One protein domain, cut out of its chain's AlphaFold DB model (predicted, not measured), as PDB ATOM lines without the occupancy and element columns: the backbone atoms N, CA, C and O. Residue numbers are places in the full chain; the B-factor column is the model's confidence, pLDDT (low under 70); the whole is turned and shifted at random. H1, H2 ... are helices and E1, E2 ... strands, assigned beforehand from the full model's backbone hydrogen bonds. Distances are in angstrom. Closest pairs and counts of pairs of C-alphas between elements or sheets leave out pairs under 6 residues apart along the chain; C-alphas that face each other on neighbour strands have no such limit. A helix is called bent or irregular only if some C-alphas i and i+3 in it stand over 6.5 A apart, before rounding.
ATOM      1  N   ASP A   5      14.080 -10.462  33.910       83.50
ATOM      2  CA  ASP A   5      13.557 -11.708  33.325       83.50
ATOM      3  C   ASP A   5      12.219 -11.454  32.628       83.50
ATOM      4  O   ASP A   5      12.053 -11.726  31.434       83.50
ATOM      5  N   ARG A   6      11.272 -10.831  33.341       88.25
ATOM      6  CA  ARG A   6       9.969 -10.488  32.767       88.25
ATOM      7  C   ARG A   6      10.106  -9.567  31.557       88.25
ATOM      8  O   ARG A   6       9.369  -9.732  30.582       88.25
ATOM      9  N   PHE A   7      11.028  -8.606  31.601       91.50
ATOM     10  CA  PHE A   7      11.290  -7.712  30.476       91.50
ATOM     11  C   PHE A   7      11.812  -8.475  29.251       91.50
ATOM     12  O   PHE A   7      11.220  -8.360  28.176       91.50
ATOM     13  N   ILE A   8      12.864  -9.286  29.404       92.19
ATOM     14  CA  ILE A   8      13.462 -10.055  28.304       92.19
ATOM     15  C   ILE A   8      12.449 -11.033  27.709       92.19
ATOM     16  O   ILE A   8      12.270 -11.078  26.489       92.19
ATOM     17  N   ARG A   9      11.714 -11.762  28.553       92.94
ATOM     18  CA  ARG A   9      10.690 -12.697  28.080       92.94
ATOM     19  C   ARG A   9       9.577 -11.997  27.314       92.94
ATOM     20  O   ARG A   9       9.157 -12.492  26.271       92.94
ATOM     21  N   SER A  10       9.140 -10.824  27.774       94.19
ATOM     22  CA  SER A  10       8.160 -10.017  27.044       94.19
ATOM     23  C   SER A  10       8.710  -9.510  25.709       94.19
ATOM     24  O   SER A  10       7.997  -9.560  24.711       94.19
ATOM     25  N   ALA A  11       9.956  -9.026  25.674       95.00
ATOM     26  CA  ALA A  11      10.569  -8.444  24.479       95.00
ATOM     27  C   ALA A  11      10.758  -9.467  23.347       95.00
ATOM     28  O   ALA A  11      10.601  -9.130  22.176       95.00
ATOM     29  N   TYR A  12      11.052 -10.720  23.702       94.62
ATOM     30  CA  TYR A  12      11.288 -11.814  22.757       94.62
ATOM     31  C   TYR A  12      10.117 -12.808  22.659       94.62
ATOM     32  O   TYR A  12      10.249 -13.851  22.021       94.62
ATOM     33  N   ALA A  13       8.969 -12.502  23.277       96.25
ATOM     34  CA  ALA A  13       7.785 -13.367  23.330       96.25
ATOM     35  C   ALA A  13       8.070 -14.801  23.846       96.25
ATOM     36  O   ALA A  13       7.467 -15.779  23.390       96.25
ATOM     37  N   LEU A  14       8.980 -14.925  24.817       96.12
ATOM     38  CA  LEU A  14       9.428 -16.198  25.383       96.12
ATOM     39  C   LEU A  14       8.408 -16.745  26.380       96.12
ATOM     40  O   LEU A  14       8.150 -16.165  27.438       96.12
ATOM     41  N   ARG A  15       7.821 -17.895  26.046       92.56
ATOM     42  CA  ARG A  15       6.699 -18.457  26.806       92.56
ATOM     43  C   ARG A  15       7.137 -19.294  28.001       92.56
ATOM     44  O   ARG A  15       6.464 -19.217  29.025       92.56
ATOM     45  N   ARG A  16       8.238 -20.052  27.917       94.38
ATOM     46  CA  ARG A  16       8.673 -20.912  29.033       94.38
ATOM     47  C   ARG A  16       9.313 -20.083  30.141       94.38
ATOM     48  O   ARG A  16      10.161 -19.236  29.870       94.38
ATOM     49  N   ASP A  17       8.920 -20.372  31.378       94.62
ATOM     50  CA  ASP A  17       9.491 -19.830  32.620       94.62
ATOM     51  C   ASP A  17      10.147 -20.897  33.510       94.62
ATOM     52  O   ASP A  17      10.864 -20.543  34.450       94.62
ATOM     53  N   ARG A  18       9.953 -22.186  33.192       94.44
ATOM     54  CA  ARG A  18      10.525 -23.334  33.907       94.44
ATOM     55  C   ARG A  18      10.969 -24.487  32.988       94.44
ATOM     56  O   ARG A  18      10.431 -24.632  31.880       94.44
ATOM     57  N   PRO A  19      11.927 -25.322  33.448       94.12
ATOM     58  CA  PRO A  19      12.346 -26.539  32.758       94.12
ATOM     59  C   PRO A  19      11.235 -27.589  32.722       94.12
ATOM     60  O   PRO A  19      10.271 -27.540  33.486       94.12
ATOM     61  N   SER A  20      11.396 -28.563  31.834       91.44
ATOM     62  CA  SER A  20      10.524 -29.727  31.711       91.44
ATOM     63  C   SER A  20      10.683 -30.601  32.951       91.44
ATOM     64  O   SER A  20      11.805 -30.864  33.387       91.44
ATOM     65  N   VAL A  21       9.579 -31.108  33.499       89.00
ATOM     66  CA  VAL A  21       9.629 -32.059  34.612       89.00
ATOM     67  C   VAL A  21       9.654 -33.478  34.055       89.00
ATOM     68  O   VAL A  21       8.717 -33.922  33.391       89.00
ATOM     69  N   LEU A  22      10.745 -34.202  34.311       85.56
ATOM     70  CA  LEU A  22      10.886 -35.597  33.888       85.56
ATOM     71  C   LEU A  22       9.722 -36.445  34.412       85.56
ATOM     72  O   LEU A  22       9.433 -36.448  35.606       85.56
ATOM     73  N   GLY A  23       9.072 -37.178  33.505       85.69
ATOM     74  CA  GLY A  23       7.954 -38.066  33.827       85.69
ATOM     75  C   GLY A  23       6.576 -37.400  33.911       85.69
ATOM     76  O   GLY A  23       5.592 -38.122  34.028       85.69
ATOM     77  N   GLU A  24       6.470 -36.070  33.804       88.25
ATOM     78  CA  GLU A  24       5.169 -35.375  33.779       88.25
ATOM     79  C   GLU A  24       4.366 -35.712  32.513       88.25
ATOM     80  O   GLU A  24       3.157 -35.937  32.568       88.25
ATOM     81  N   VAL A  25       5.054 -35.808  31.372       89.94
ATOM     82  CA  VAL A  25       4.476 -36.234  30.096       89.94
ATOM     83  C   VAL A  25       5.110 -37.569  29.684       89.94
ATOM     84  O   VAL A  25       6.340 -37.649  29.590       89.94
ATOM     85  N   PRO A  26       4.310 -38.622  29.414       91.31
ATOM     86  CA  PRO A  26       4.831 -39.908  28.962       91.31
ATOM     87  C   PRO A  26       5.700 -39.771  27.706       91.31
ATOM     88  O   PRO A  26       5.290 -39.162  26.721       91.31
ATOM     89  N   GLY A  27       6.903 -40.346  27.743       88.44
ATOM     90  CA  GLY A  27       7.847 -40.312  26.619       88.44
ATOM     91  C   GLY A  27       8.549 -38.967  26.396       88.44
ATOM     92  O   GLY A  27       9.287 -38.831  25.422       88.44
ATOM     93  N   MET A  28       8.352 -37.975  27.273       92.50
ATOM     94  CA  MET A  28       9.070 -36.705  27.183       92.50
ATOM     95  C   MET A  28      10.564 -36.900  27.441       92.50
ATOM     96  O   MET A  28      10.966 -37.551  28.408       92.50
ATOM     97  N   ARG A  29      11.375 -36.297  26.571       94.62
ATOM     98  CA  ARG A  29      12.827 -36.213  26.709       94.62
ATOM     99  C   ARG A  29      13.233 -34.750  26.914       94.62
ATOM    100  O   ARG A  29      12.788 -33.903  26.132       94.62
ATOM    101  N   PRO A  30      14.064 -34.450  27.924       95.50
ATOM    102  CA  PRO A  30      14.555 -33.099  28.173       95.50
ATOM    103  C   PRO A  30      15.432 -32.613  27.015       95.50
ATOM    104  O   PRO A  30      16.101 -33.407  26.351       95.50
ATOM    105  N   GLN A  31      15.434 -31.304  26.779       96.94
ATOM    106  CA  GLN A  31      16.169 -30.676  25.681       96.94
ATOM    107  C   GLN A  31      17.543 -30.181  26.145       96.94
ATOM    108  O   GLN A  31      17.630 -29.349  27.049       96.94
ATOM    109  N   VAL A  32      18.617 -30.636  25.502       97.62
ATOM    110  CA  VAL A  32      19.960 -30.059  25.657       97.62
ATOM    111  C   VAL A  32      20.268 -29.209  24.435       97.62
ATOM    112  O   VAL A  32      20.261 -29.703  23.310       97.62
ATOM    113  N   LEU A  33      20.601 -27.942  24.665       97.00
ATOM    114  CA  LEU A  33      21.182 -27.072  23.654       97.00
ATOM    115  C   LEU A  33      22.699 -27.007  23.844       97.00
ATOM    116  O   LEU A  33      23.181 -26.527  24.871       97.00
ATOM    117  N   ILE A  34      23.453 -27.448  22.838       95.31
ATOM    118  CA  ILE A  34      24.908 -27.300  22.775       95.31
ATOM    119  C   ILE A  34      25.243 -26.106  21.881       95.31
ATOM    120  O   ILE A  34      24.924 -26.097  20.691       95.31
ATOM    121  N   ILE A  35      25.926 -25.107  22.441       91.12
ATOM    122  CA  ILE A  35      26.398 -23.956  21.668       91.12
ATOM    123  C   ILE A  35      27.694 -24.309  20.944       91.12
ATOM    124  O   ILE A  35      28.746 -24.465  21.573       91.12
ATOM    125  N   SER A  36      27.626 -24.376  19.617       87.88
ATOM    126  CA  SER A  36      28.781 -24.530  18.736       87.88
ATOM    127  C   SER A  36      29.268 -23.172  18.210       87.88
ATOM    128  O   SER A  36      28.584 -22.153  18.306       87.88
ATOM    129  N   ARG A  37      30.506 -23.139  17.703       79.50
ATOM    130  CA  ARG A  37      31.136 -21.955  17.095       79.50
ATOM    131  C   ARG A  37      31.968 -22.375  15.890       79.50
ATOM    132  O   ARG A  37      32.781 -23.289  16.004       79.50
ATOM    133  N   GLY A  38      31.868 -21.657  14.778       75.88
ATOM    134  CA  GLY A  38      32.700 -21.879  13.593       75.88
ATOM    135  C   GLY A  38      34.147 -21.385  13.739       75.88
ATOM    136  O   GLY A  38      35.029 -21.833  13.006       75.88
ATOM    137  N   GLY A  39      34.420 -20.501  14.707       79.94
ATOM    138  CA  GLY A  39      35.723 -19.851  14.917       79.94
ATOM    139  C   GLY A  39      36.627 -20.510  15.971       79.94
ATOM    140  O   GLY A  39      37.052 -21.654  15.834       79.94
ATOM    141  N   THR A  40      36.974 -19.762  17.021       79.31
ATOM    142  CA  THR A  40      37.806 -20.233  18.147       79.31
ATOM    143  C   THR A  40      36.952 -20.796  19.290       79.31
ATOM    144  O   THR A  40      35.757 -20.513  19.364       79.31
ATOM    145  N   ARG A  41      37.580 -21.552  20.210       78.62
ATOM    146  CA  ARG A  41      36.939 -22.175  21.396       78.62
ATOM    147  C   ARG A  41      35.850 -23.193  21.024       78.62
ATOM    148  O   ARG A  41      34.730 -23.141  21.523       78.62
ATOM    149  N   LYS A  42      36.210 -24.106  20.121       84.94
ATOM    150  CA  LYS A  42      35.372 -25.216  19.652       84.94
ATOM    151  C   LYS A  42      35.435 -26.408  20.602       84.94
ATOM    152  O   LYS A  42      36.500 -26.707  21.137       84.94
ATOM    153  N   LEU A  43      34.323 -27.129  20.710       87.75
ATOM    154  CA  LEU A  43      34.339 -28.542  21.082       87.75
ATOM    155  C   LEU A  43      34.817 -29.338  19.868       87.75
ATOM    156  O   LEU A  43      34.126 -29.381  18.854       87.75
ATOM    157  N   LEU A  44      36.014 -29.918  19.951       90.50
ATOM    158  CA  LEU A  44      36.579 -30.701  18.848       90.50
ATOM    159  C   LEU A  44      35.865 -32.046  18.679       90.50
ATOM    160  O   LEU A  44      35.711 -32.514  17.560       90.50
ATOM    161  N   ASN A  45      35.384 -32.617  19.779       93.25
ATOM    162  CA  ASN A  45      34.620 -33.859  19.832       93.25
ATOM    163  C   ASN A  45      33.110 -33.596  19.997       93.25
ATOM    164  O   ASN A  45      32.420 -34.281  20.745       93.25
ATOM    165  N   LEU A  46      32.595 -32.555  19.336       93.62
ATOM    166  CA  LEU A  46      31.193 -32.136  19.438       93.62
ATOM    167  C   LEU A  46      30.208 -33.273  19.127       93.62
ATOM    168  O   LEU A  46      29.223 -33.423  19.843       93.62
ATOM    169  N   GLU A  47      30.486 -34.066  18.092       95.62
ATOM    170  CA  GLU A  47      29.642 -35.201  17.696       95.62
ATOM    171  C   GLU A  47      29.584 -36.274  18.790       95.62
ATOM    172  O   GLU A  47      28.503 -36.749  19.122       95.62
ATOM    173  N   GLU A  48      30.717 -36.587  19.422       97.56
ATOM    174  CA  GLU A  48      30.783 -37.547  20.533       97.56
ATOM    175  C   GLU A  48      30.007 -37.049  21.758       97.56
ATOM    176  O   GLU A  48      29.279 -37.808  22.393       97.56
ATOM    177  N   VAL A  49      30.123 -35.757  22.083       96.06
ATOM    178  CA  VAL A  49      29.387 -35.153  23.205       96.06
ATOM    179  C   VAL A  49      27.882 -35.125  22.931       96.06
ATOM    180  O   VAL A  49      27.095 -35.387  23.841       96.06
ATOM    181  N   ALA A  50      27.473 -34.829  21.695       97.69
ATOM    182  CA  ALA A  50      26.072 -34.873  21.292       97.69
ATOM    183  C   ALA A  50      25.514 -36.302  21.383       97.69
ATOM    184  O   ALA A  50      24.488 -36.501  22.029       97.69
ATOM    185  N   ALA A  51      26.225 -37.292  20.836       98.19
ATOM    186  CA  ALA A  51      25.833 -38.698  20.907       98.19
ATOM    187  C   ALA A  51      25.700 -39.185  22.359       98.19
ATOM    188  O   ALA A  51      24.690 -39.782  22.722       98.19
ATOM    189  N   ALA A  52      26.658 -38.843  23.227       97.94
ATOM    190  CA  ALA A  52      26.590 -39.193  24.644       97.94
ATOM    191  C   ALA A  52      25.360 -38.580  25.343       97.94
ATOM    192  O   ALA A  52      24.716 -39.231  26.164       97.94
ATOM    193  N   ALA A  53      24.993 -37.335  25.019       97.50
ATOM    194  CA  ALA A  53      23.781 -36.718  25.557       97.50
ATOM    195  C   ALA A  53      22.500 -37.395  25.029       97.50
ATOM    196  O   ALA A  53      21.549 -37.589  25.789       97.50
ATOM    197  N   GLU A  54      22.470 -37.813  23.762       98.06
ATOM    198  CA  GLU A  54      21.345 -38.577  23.212       98.06
ATOM    199  C   GLU A  54      21.183 -39.941  23.896       98.06
ATOM    200  O   GLU A  54      20.067 -40.294  24.289       98.06
ATOM    201  N   ALA A  79      15.293 -24.906  25.843       96.94
ATOM    202  CA  ALA A  79      16.257 -25.824  26.442       96.94
ATOM    203  C   ALA A  79      16.018 -26.062  27.946       96.94
ATOM    204  O   ALA A  79      15.681 -25.149  28.696       96.94
ATOM    205  N   ASP A  80      16.274 -27.294  28.387       97.00
ATOM    206  CA  ASP A  80      16.309 -27.708  29.797       97.00
ATOM    207  C   ASP A  80      17.744 -27.758  30.349       97.00
ATOM    208  O   ASP A  80      17.962 -27.734  31.565       97.00
ATOM    209  N   VAL A  81      18.729 -27.806  29.445       96.81
ATOM    210  CA  VAL A  81      20.162 -27.700  29.726       96.81
ATOM    211  C   VAL A  81      20.832 -26.889  28.617       96.81
ATOM    212  O   VAL A  81      20.665 -27.194  27.436       96.81
ATOM    213  N   LEU A  82      21.639 -25.896  28.982       95.94
ATOM    214  CA  LEU A  82      22.519 -25.177  28.059       95.94
ATOM    215  C   LEU A  82      23.975 -25.589  28.298       95.94
ATOM    216  O   LEU A  82      24.533 -25.285  29.352       95.94
ATOM    217  N   LEU A  83      24.607 -26.228  27.315       94.94
ATOM    218  CA  LEU A  83      26.018 -26.613  27.350       94.94
ATOM    219  C   LEU A  83      26.836 -25.707  26.431       94.94
ATOM    220  O   LEU A  83      26.550 -25.577  25.240       94.94
ATOM    221  N   ALA A  84      27.879 -25.079  26.972       90.81
ATOM    222  CA  ALA A  84      28.706 -24.156  26.202       90.81
ATOM    223  C   ALA A  84      30.138 -24.032  26.740       90.81
ATOM    224  O   ALA A  84      30.390 -24.072  27.946       90.81
ATOM    225  N   VAL A  85      31.090 -23.791  25.837       89.44
ATOM    226  CA  VAL A  85      32.479 -23.459  26.186       89.44
ATOM    227  C   VAL A  85      32.568 -22.009  26.675       89.44
ATOM    228  O   VAL A  85      31.835 -21.125  26.229       89.44
ATOM    229  N   HIS A  86      33.473 -21.719  27.611       86.88
ATOM    230  CA  HIS A  86      33.739 -20.344  28.029       86.88
ATOM    231  C   HIS A  86      33.997 -19.426  26.820       86.88
ATOM    232  O   HIS A  86      34.756 -19.761  25.912       86.88
ATOM    233  N   ALA A  87      33.365 -18.248  26.830       74.12
ATOM    234  CA  ALA A  87      33.413 -17.254  25.753       74.12
ATOM    235  C   ALA A  87      32.862 -17.720  24.381       74.12
ATOM    236  O   ALA A  87      33.109 -17.060  23.363       74.12
ATOM    237  N   SER A  88      32.060 -18.796  24.327       64.88
ATOM    238  CA  SER A  88      31.395 -19.241  23.090       64.88
ATOM    239  C   SER A  88      30.070 -18.523  22.774       64.88
ATOM    240  O   SER A  88      29.494 -18.788  21.725       64.88
ATOM    241  N   GLY A  89      29.641 -17.542  23.579       61.28
ATOM    242  CA  GLY A  89      28.371 -16.811  23.381       61.28
ATOM    243  C   GLY A  89      27.338 -17.068  24.484       61.28
ATOM    244  O   GLY A  89      26.144 -17.166  24.217       61.28
ATOM    245  N   ARG A  90      27.794 -17.212  25.735       60.09
ATOM    246  CA  ARG A  90      26.962 -17.578  26.896       60.09
ATOM    247  C   ARG A  90      26.122 -16.441  27.478       60.09
ATOM    248  O   ARG A  90      25.292 -16.694  28.341       60.09
ATOM    249  N   THR A  91      26.259 -15.218  26.968       64.19
ATOM    250  CA  THR A  91      25.330 -14.116  27.275       64.19
ATOM    251  C   THR A  91      23.882 -14.457  26.928       64.19
ATOM    252  O   THR A  91      22.975 -13.869  27.495       64.19
ATOM    253  N   ASN A  92      23.651 -15.458  26.076       80.75
ATOM    254  CA  ASN A  92      22.315 -15.931  25.733       80.75
ATOM    255  C   ASN A  92      21.606 -16.706  26.861       80.75
ATOM    256  O   ASN A  92      20.420 -16.984  26.732       80.75
ATOM    257  N   GLN A  93      22.276 -17.004  27.989       90.06
ATOM    258  CA  GLN A  93      21.627 -17.622  29.159       90.06
ATOM    259  C   GLN A  93      20.480 -16.769  29.736       90.06
ATOM    260  O   GLN A  93      19.632 -17.300  30.438       90.06
ATOM    261  N   ILE A  94      20.414 -15.479  29.383       92.19
ATOM    262  CA  ILE A  94      19.308 -14.565  29.719       92.19
ATOM    263  C   ILE A  94      17.954 -14.976  29.117       92.19
ATOM    264  O   ILE A  94      16.923 -14.487  29.557       92.19
ATOM    265  N   PHE A  95      17.942 -15.832  28.089       94.94
ATOM    266  CA  PHE A  95      16.708 -16.327  27.469       94.94
ATOM    267  C   PHE A  95      16.204 -17.625  28.113       94.94
ATOM    268  O   PHE A  95      15.142 -18.131  27.740       94.94
ATOM    269  N   LEU A  96      16.973 -18.194  29.048       95.75
ATOM    270  CA  LEU A  96      16.620 -19.446  29.695       95.75
ATOM    271  C   LEU A  96      15.495 -19.242  30.717       95.75
ATOM    272  O   LEU A  96      15.511 -18.267  31.464       95.75
ATOM    273  N   PRO A  97      14.556 -20.193  30.802       94.94
ATOM    274  CA  PRO A  97      13.635 -20.269  31.921       94.94
ATOM    275  C   PRO A  97      14.377 -20.441  33.256       94.94
ATOM    276  O   PRO A  97      15.427 -21.086  33.326       94.94
ATOM    277  N   THR A  98      13.798 -19.930  34.344       94.69
ATOM    278  CA  THR A  98      14.351 -20.118  35.695       94.69
ATOM    279  C   THR A  98      14.528 -21.604  36.021       94.69
ATOM    280  O   THR A  98      13.747 -22.447  35.584       94.69
ATOM    281  N   GLN A  99      15.535 -21.940  36.831       95.69
ATOM    282  CA  GLN A  99      15.910 -23.299  37.252       95.69
ATOM    283  C   GLN A  99      16.497 -24.221  36.172       95.69
ATOM    284  O   GLN A  99      16.886 -25.343  36.510       95.69
ATOM    285  N   VAL A 100      16.609 -23.771  34.919       96.31
ATOM    286  CA  VAL A 100      17.327 -24.505  33.868       96.31
ATOM    287  C   VAL A 100      18.810 -24.653  34.221       96.31
ATOM    288  O   VAL A 100      19.402 -23.788  34.875       96.31
ATOM    289  N   VAL A 101      19.408 -25.775  33.813       96.75
ATOM    290  CA  VAL A 101      20.816 -26.089  34.068       96.75
ATOM    291  C   VAL A 101      21.715 -25.424  33.029       96.75
ATOM    292  O   VAL A 101      21.450 -25.483  31.830       96.75
ATOM    293  N   VAL A 102      22.824 -24.840  33.477       95.88
ATOM    294  CA  VAL A 102      23.855 -24.289  32.599       95.88
ATOM    295  C   VAL A 102      25.186 -24.975  32.873       95.88
ATOM    296  O   VAL A 102      25.788 -24.787  33.924       95.88
ATOM    297  N   LEU A 103      25.677 -25.725  31.891       95.12
ATOM    298  CA  LEU A 103      26.965 -26.410  31.939       95.12
ATOM    299  C   LEU A 103      28.015 -25.597  31.186       95.12
ATOM    300  O   LEU A 103      27.945 -25.423  29.966       95.12
ATOM    301  N   GLN A 104      29.016 -25.106  31.917       92.69
ATOM    302  CA  GLN A 104      30.171 -24.447  31.322       92.69
ATOM    303  C   GLN A 104      31.365 -25.382  31.221       92.69
ATOM    304  O   GLN A 104      31.867 -25.871  32.228       92.69
ATOM    305  N   ILE A 105      31.920 -25.487  30.018       91.94
ATOM    306  CA  ILE A 105      33.270 -26.009  29.832       91.94
ATOM    307  C   ILE A 105      34.255 -24.849  29.992       91.94
ATOM    308  O   ILE A 105      34.263 -23.907  29.192       91.94
ATOM    309  N   VAL A 106      35.074 -24.896  31.043       91.62
ATOM    310  CA  VAL A 106      36.138 -23.917  31.293       91.62
ATOM    311  C   VAL A 106      37.426 -24.428  30.636       91.62
ATOM    312  O   VAL A 106      37.910 -25.493  31.014       91.62
ATOM    313  N   PRO A 107      37.968 -23.733  29.620       86.25
ATOM    314  CA  PRO A 107      39.194 -24.156  28.963       86.25
ATOM    315  C   PRO A 107      40.413 -23.907  29.857       86.25
ATOM    316  O   PRO A 107      40.366 -23.147  30.827       86.25
ATOM    317  N   TRP A 108      41.525 -24.539  29.490       86.06
ATOM    318  CA  TRP A 108      42.803 -24.397  30.179       86.06
ATOM    319  C   TRP A 108      43.287 -22.939  30.223       86.06
ATOM    320  O   TRP A 108      43.140 -22.204  29.245       86.06
ATOM    321  N   GLY A 109      43.922 -22.546  31.332       87.50
ATOM    322  CA  GLY A 109      44.523 -21.216  31.496       87.50
ATOM    323  C   GLY A 109      44.028 -20.422  32.708       87.50
ATOM    324  O   GLY A 109      43.897 -19.206  32.603       87.50
ATOM    325  N   ASN A 110      43.753 -21.083  33.842       88.94
ATOM    326  CA  ASN A 110      43.348 -20.449  35.110       88.94
ATOM    327  C   ASN A 110      42.146 -19.500  34.961       88.94
ATOM    328  O   ASN A 110      42.143 -18.371  35.455       88.94
ATOM    329  N   MET A 111      41.119 -19.954  34.239       90.19
ATOM    330  CA  MET A 111      39.948 -19.143  33.906       90.19
ATOM    331  C   MET A 111      38.808 -19.244  34.927       90.19
ATOM    332  O   MET A 111      37.744 -18.672  34.695       90.19
ATOM    333  N   ASP A 112      39.006 -19.923  36.056       91.31
ATOM    334  CA  ASP A 112      37.955 -20.214  37.043       91.31
ATOM    335  C   ASP A 112      37.282 -18.955  37.588       91.31
ATOM    336  O   ASP A 112      36.057 -18.887  37.690       91.31
ATOM    337  N   TRP A 113      38.072 -17.916  37.868       93.12
ATOM    338  CA  TRP A 113      37.546 -16.636  38.340       93.12
ATOM    339  C   TRP A 113      36.661 -15.967  37.279       93.12
ATOM    340  O   TRP A 113      35.557 -15.517  37.581       93.12
ATOM    341  N   MET A 114      37.101 -15.964  36.014       91.06
ATOM    342  CA  MET A 114      36.337 -15.399  34.894       91.06
ATOM    343  C   MET A 114      35.066 -16.209  34.618       91.06
ATOM    344  O   MET A 114      34.002 -15.639  34.406       91.06
ATOM    345  N   ALA A 115      35.154 -17.539  34.623       91.88
ATOM    346  CA  ALA A 115      34.010 -18.436  34.481       91.88
ATOM    347  C   ALA A 115      32.956 -18.177  35.568       91.88
ATOM    348  O   ALA A 115      31.779 -17.954  35.267       91.88
ATOM    349  N   THR A 116      33.408 -18.115  36.821       92.69
ATOM    350  CA  THR A 116      32.555 -17.869  37.982       92.69
ATOM    351  C   THR A 116      31.882 -16.505  37.906       92.69
ATOM    352  O   THR A 116      30.667 -16.441  38.031       92.69
ATOM    353  N   ASN A 117      32.622 -15.427  37.652       93.06
ATOM    354  CA  ASN A 117      32.065 -14.080  37.786       93.06
ATOM    355  C   ASN A 117      31.357 -13.572  36.529       93.06
ATOM    356  O   ASN A 117      30.421 -12.792  36.645       93.06
ATOM    357  N   PHE A 118      31.749 -14.014  35.330       88.75
ATOM    358  CA  PHE A 118      31.070 -13.581  34.102       88.75
ATOM    359  C   PHE A 118      29.814 -14.383  33.791       88.75
ATOM    360  O   PHE A 118      28.960 -13.896  33.056       88.75
ATOM    361  N   TYR A 119      29.693 -15.602  34.317       90.75
ATOM    362  CA  TYR A 119      28.570 -16.466  33.967       90.75
ATOM    363  C   TYR A 119      27.973 -17.220  35.145       90.75
ATOM    364  O   TYR A 119      26.752 -17.306  35.220       90.75
ATOM    365  N   GLY A 120      28.791 -17.757  36.054       93.25
ATOM    366  CA  GLY A 120      28.298 -18.553  37.180       93.25
ATOM    367  C   GLY A 120      27.495 -17.751  38.206       93.25
ATOM    368  O   GLY A 120      26.401 -18.159  38.582       93.25
ATOM    369  N   GLN A 121      28.006 -16.604  38.658       94.38
ATOM    370  CA  GLN A 121      27.277 -15.690  39.541       94.38
ATOM    371  C   GLN A 121      26.048 -15.091  38.841       94.38
ATOM    372  O   GLN A 121      24.957 -15.281  39.376       94.38
ATOM    373  N   PRO A 122      26.153 -14.523  37.619       91.38
ATOM    374  CA  PRO A 122      24.976 -14.059  36.885       91.38
ATOM    375  C   PRO A 122      23.913 -15.145  36.685       91.38
ATOM    376  O   PRO A 122      22.727 -14.876  36.825       91.38
ATOM    377  N   ALA A 123      24.307 -16.391  36.390       92.88
ATOM    378  CA  ALA A 123      23.364 -17.505  36.262       92.88
ATOM    379  C   ALA A 123      22.571 -17.724  37.557       92.88
ATOM    380  O   ALA A 123      21.358 -17.903  37.506       92.88
ATOM    381  N   ARG A 124      23.231 -17.660  38.718       93.88
ATOM    382  CA  ARG A 124      22.571 -17.811  40.025       93.88
ATOM    383  C   ARG A 124      21.644 -16.644  40.347       93.88
ATOM    384  O   ARG A 124      20.562 -16.876  40.876       93.88
ATOM    385  N   GLU A 125      22.034 -15.420  40.002       92.19
ATOM    386  CA  GLU A 125      21.178 -14.231  40.137       92.19
ATOM    387  C   GLU A 125      19.922 -14.335  39.256       92.19
ATOM    388  O   GLU A 125      18.830 -13.990  39.699       92.19
ATOM    389  N   MET A 126      20.052 -14.929  38.065       91.25
ATOM    390  CA  MET A 126      18.943 -15.294  37.168       91.25
ATOM    391  C   MET A 126      18.180 -16.562  37.597       91.25
ATOM    392  O   MET A 126      17.348 -17.072  36.852       91.25
ATOM    393  N   GLN A 127      18.451 -17.103  38.790       94.69
ATOM    394  CA  GLN A 127      17.814 -18.315  39.326       94.69
ATOM    395  C   GLN A 127      18.033 -19.580  38.477       94.69
ATOM    396  O   GLN A 127      17.245 -20.526  38.543       94.69
TER     397      GLN A 127
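This is residues 5 to 54 and 79 to 127 of the 130 residues of an uncharacterized protein of Hordeum vulgare subsp. vulgare (UniProt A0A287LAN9). A small parallel sheet of three strands forms the middle of the domain, with H3 and H4 side by side along its E2 and E3 part, and H2 next to edge strand E1, away from H3 and H4. H1 is set crosswise at the end of H3, off the sheet, and the long link of residues 12 to 30 runs from it to E1, past the ends where the strands begin. The printed part has 99 residues, with four named helices and three named strands in the order H1 E1 H2 E2 H3 E3 H4; the sheet's order is E1 E2 E3 and the class is mixed, helices and strands. The whole is compact, with a radius of gyration of the C-alphas of 14.6 A and spans of 41 by 33 by 22 A.

H1, residues 5 to 11, touches H3, residues 90 to 95, about perpendicular at 82 degrees; the closest C-alphas are those of Arg 9 and Phe 95, 7.1 A apart. H1 is not on the sheet. E1, residues 31 to 35, and E2, residues 81 to 85, are parallel neighbours at 15 degrees, with N 33 and O 81 within hydrogen-bond range at 2.9 A. H2, residues 46 to 54, only grazes the sheet; its closest C-alpha pair with E1 is Ala 53 and Val 32, 7.7 A. E2 and E3, residues 101 to 105, are parallel at 17 degrees, with N 103 and O 82 at 2.8 A. E2, H3 and E3 form a strand-helix-strand unit, two parallel neighbour strands with a helix between them in the chain, and its crossover is right-handed. H3 only grazes the sheet with residues 90 to 93. H4, residues 112 to 125, is on the sheet over E3 at a height over the sheet of 10.7 A, and runs along the strands, at 10 degrees to E3 on the local plane. H3 and H4 only just touch, with 3 pairs of C-alphas within 8 A, through residues 119 to 123 of H4 alone; Gln 93 and Ala 123 have the closest C-alphas, 7.3 A, and the helices run the same way at a shallow tilt of 4 degrees. H2 is apart from H1, H3 and H4. Every O i to N i+4 pair is within hydrogen-bond range in H1 and H2, against 8 of 10 in H4 and 0 of 2 in H3, where 2 of 3 O i to N i+3 pairs are.

H1 begins at C-alpha 5, (13.557, -11.708, 33.325). H2 is 12.4 A from first to last C-alpha, E1 12.9 A, E2 13.5 A and E3 13.2 A; E2 begins at C-alpha 81, (20.162, -27.700, 29.726). H4 is the longest helix, 18.1 A, and ends at C-alpha 125, (21.178, -14.231, 40.137). H3 and H4 are only just irregular: C-alphas 91 and 94 are 6.51 A apart, and C-alphas 118 and 121 are 7.0 A apart.

The two C-alphas farthest apart are those of Pro 26 and Gly 109, 43.9 A. Residues 55 to 78 are not printed, and C-alphas 54 and 79 are 14.1 A apart across the cut. Of the links that are printed whole, H1 to E1 is long, with 19 residues. The mean pLDDT of the printed part is 90.5, and residues 88 to 91 are under 70.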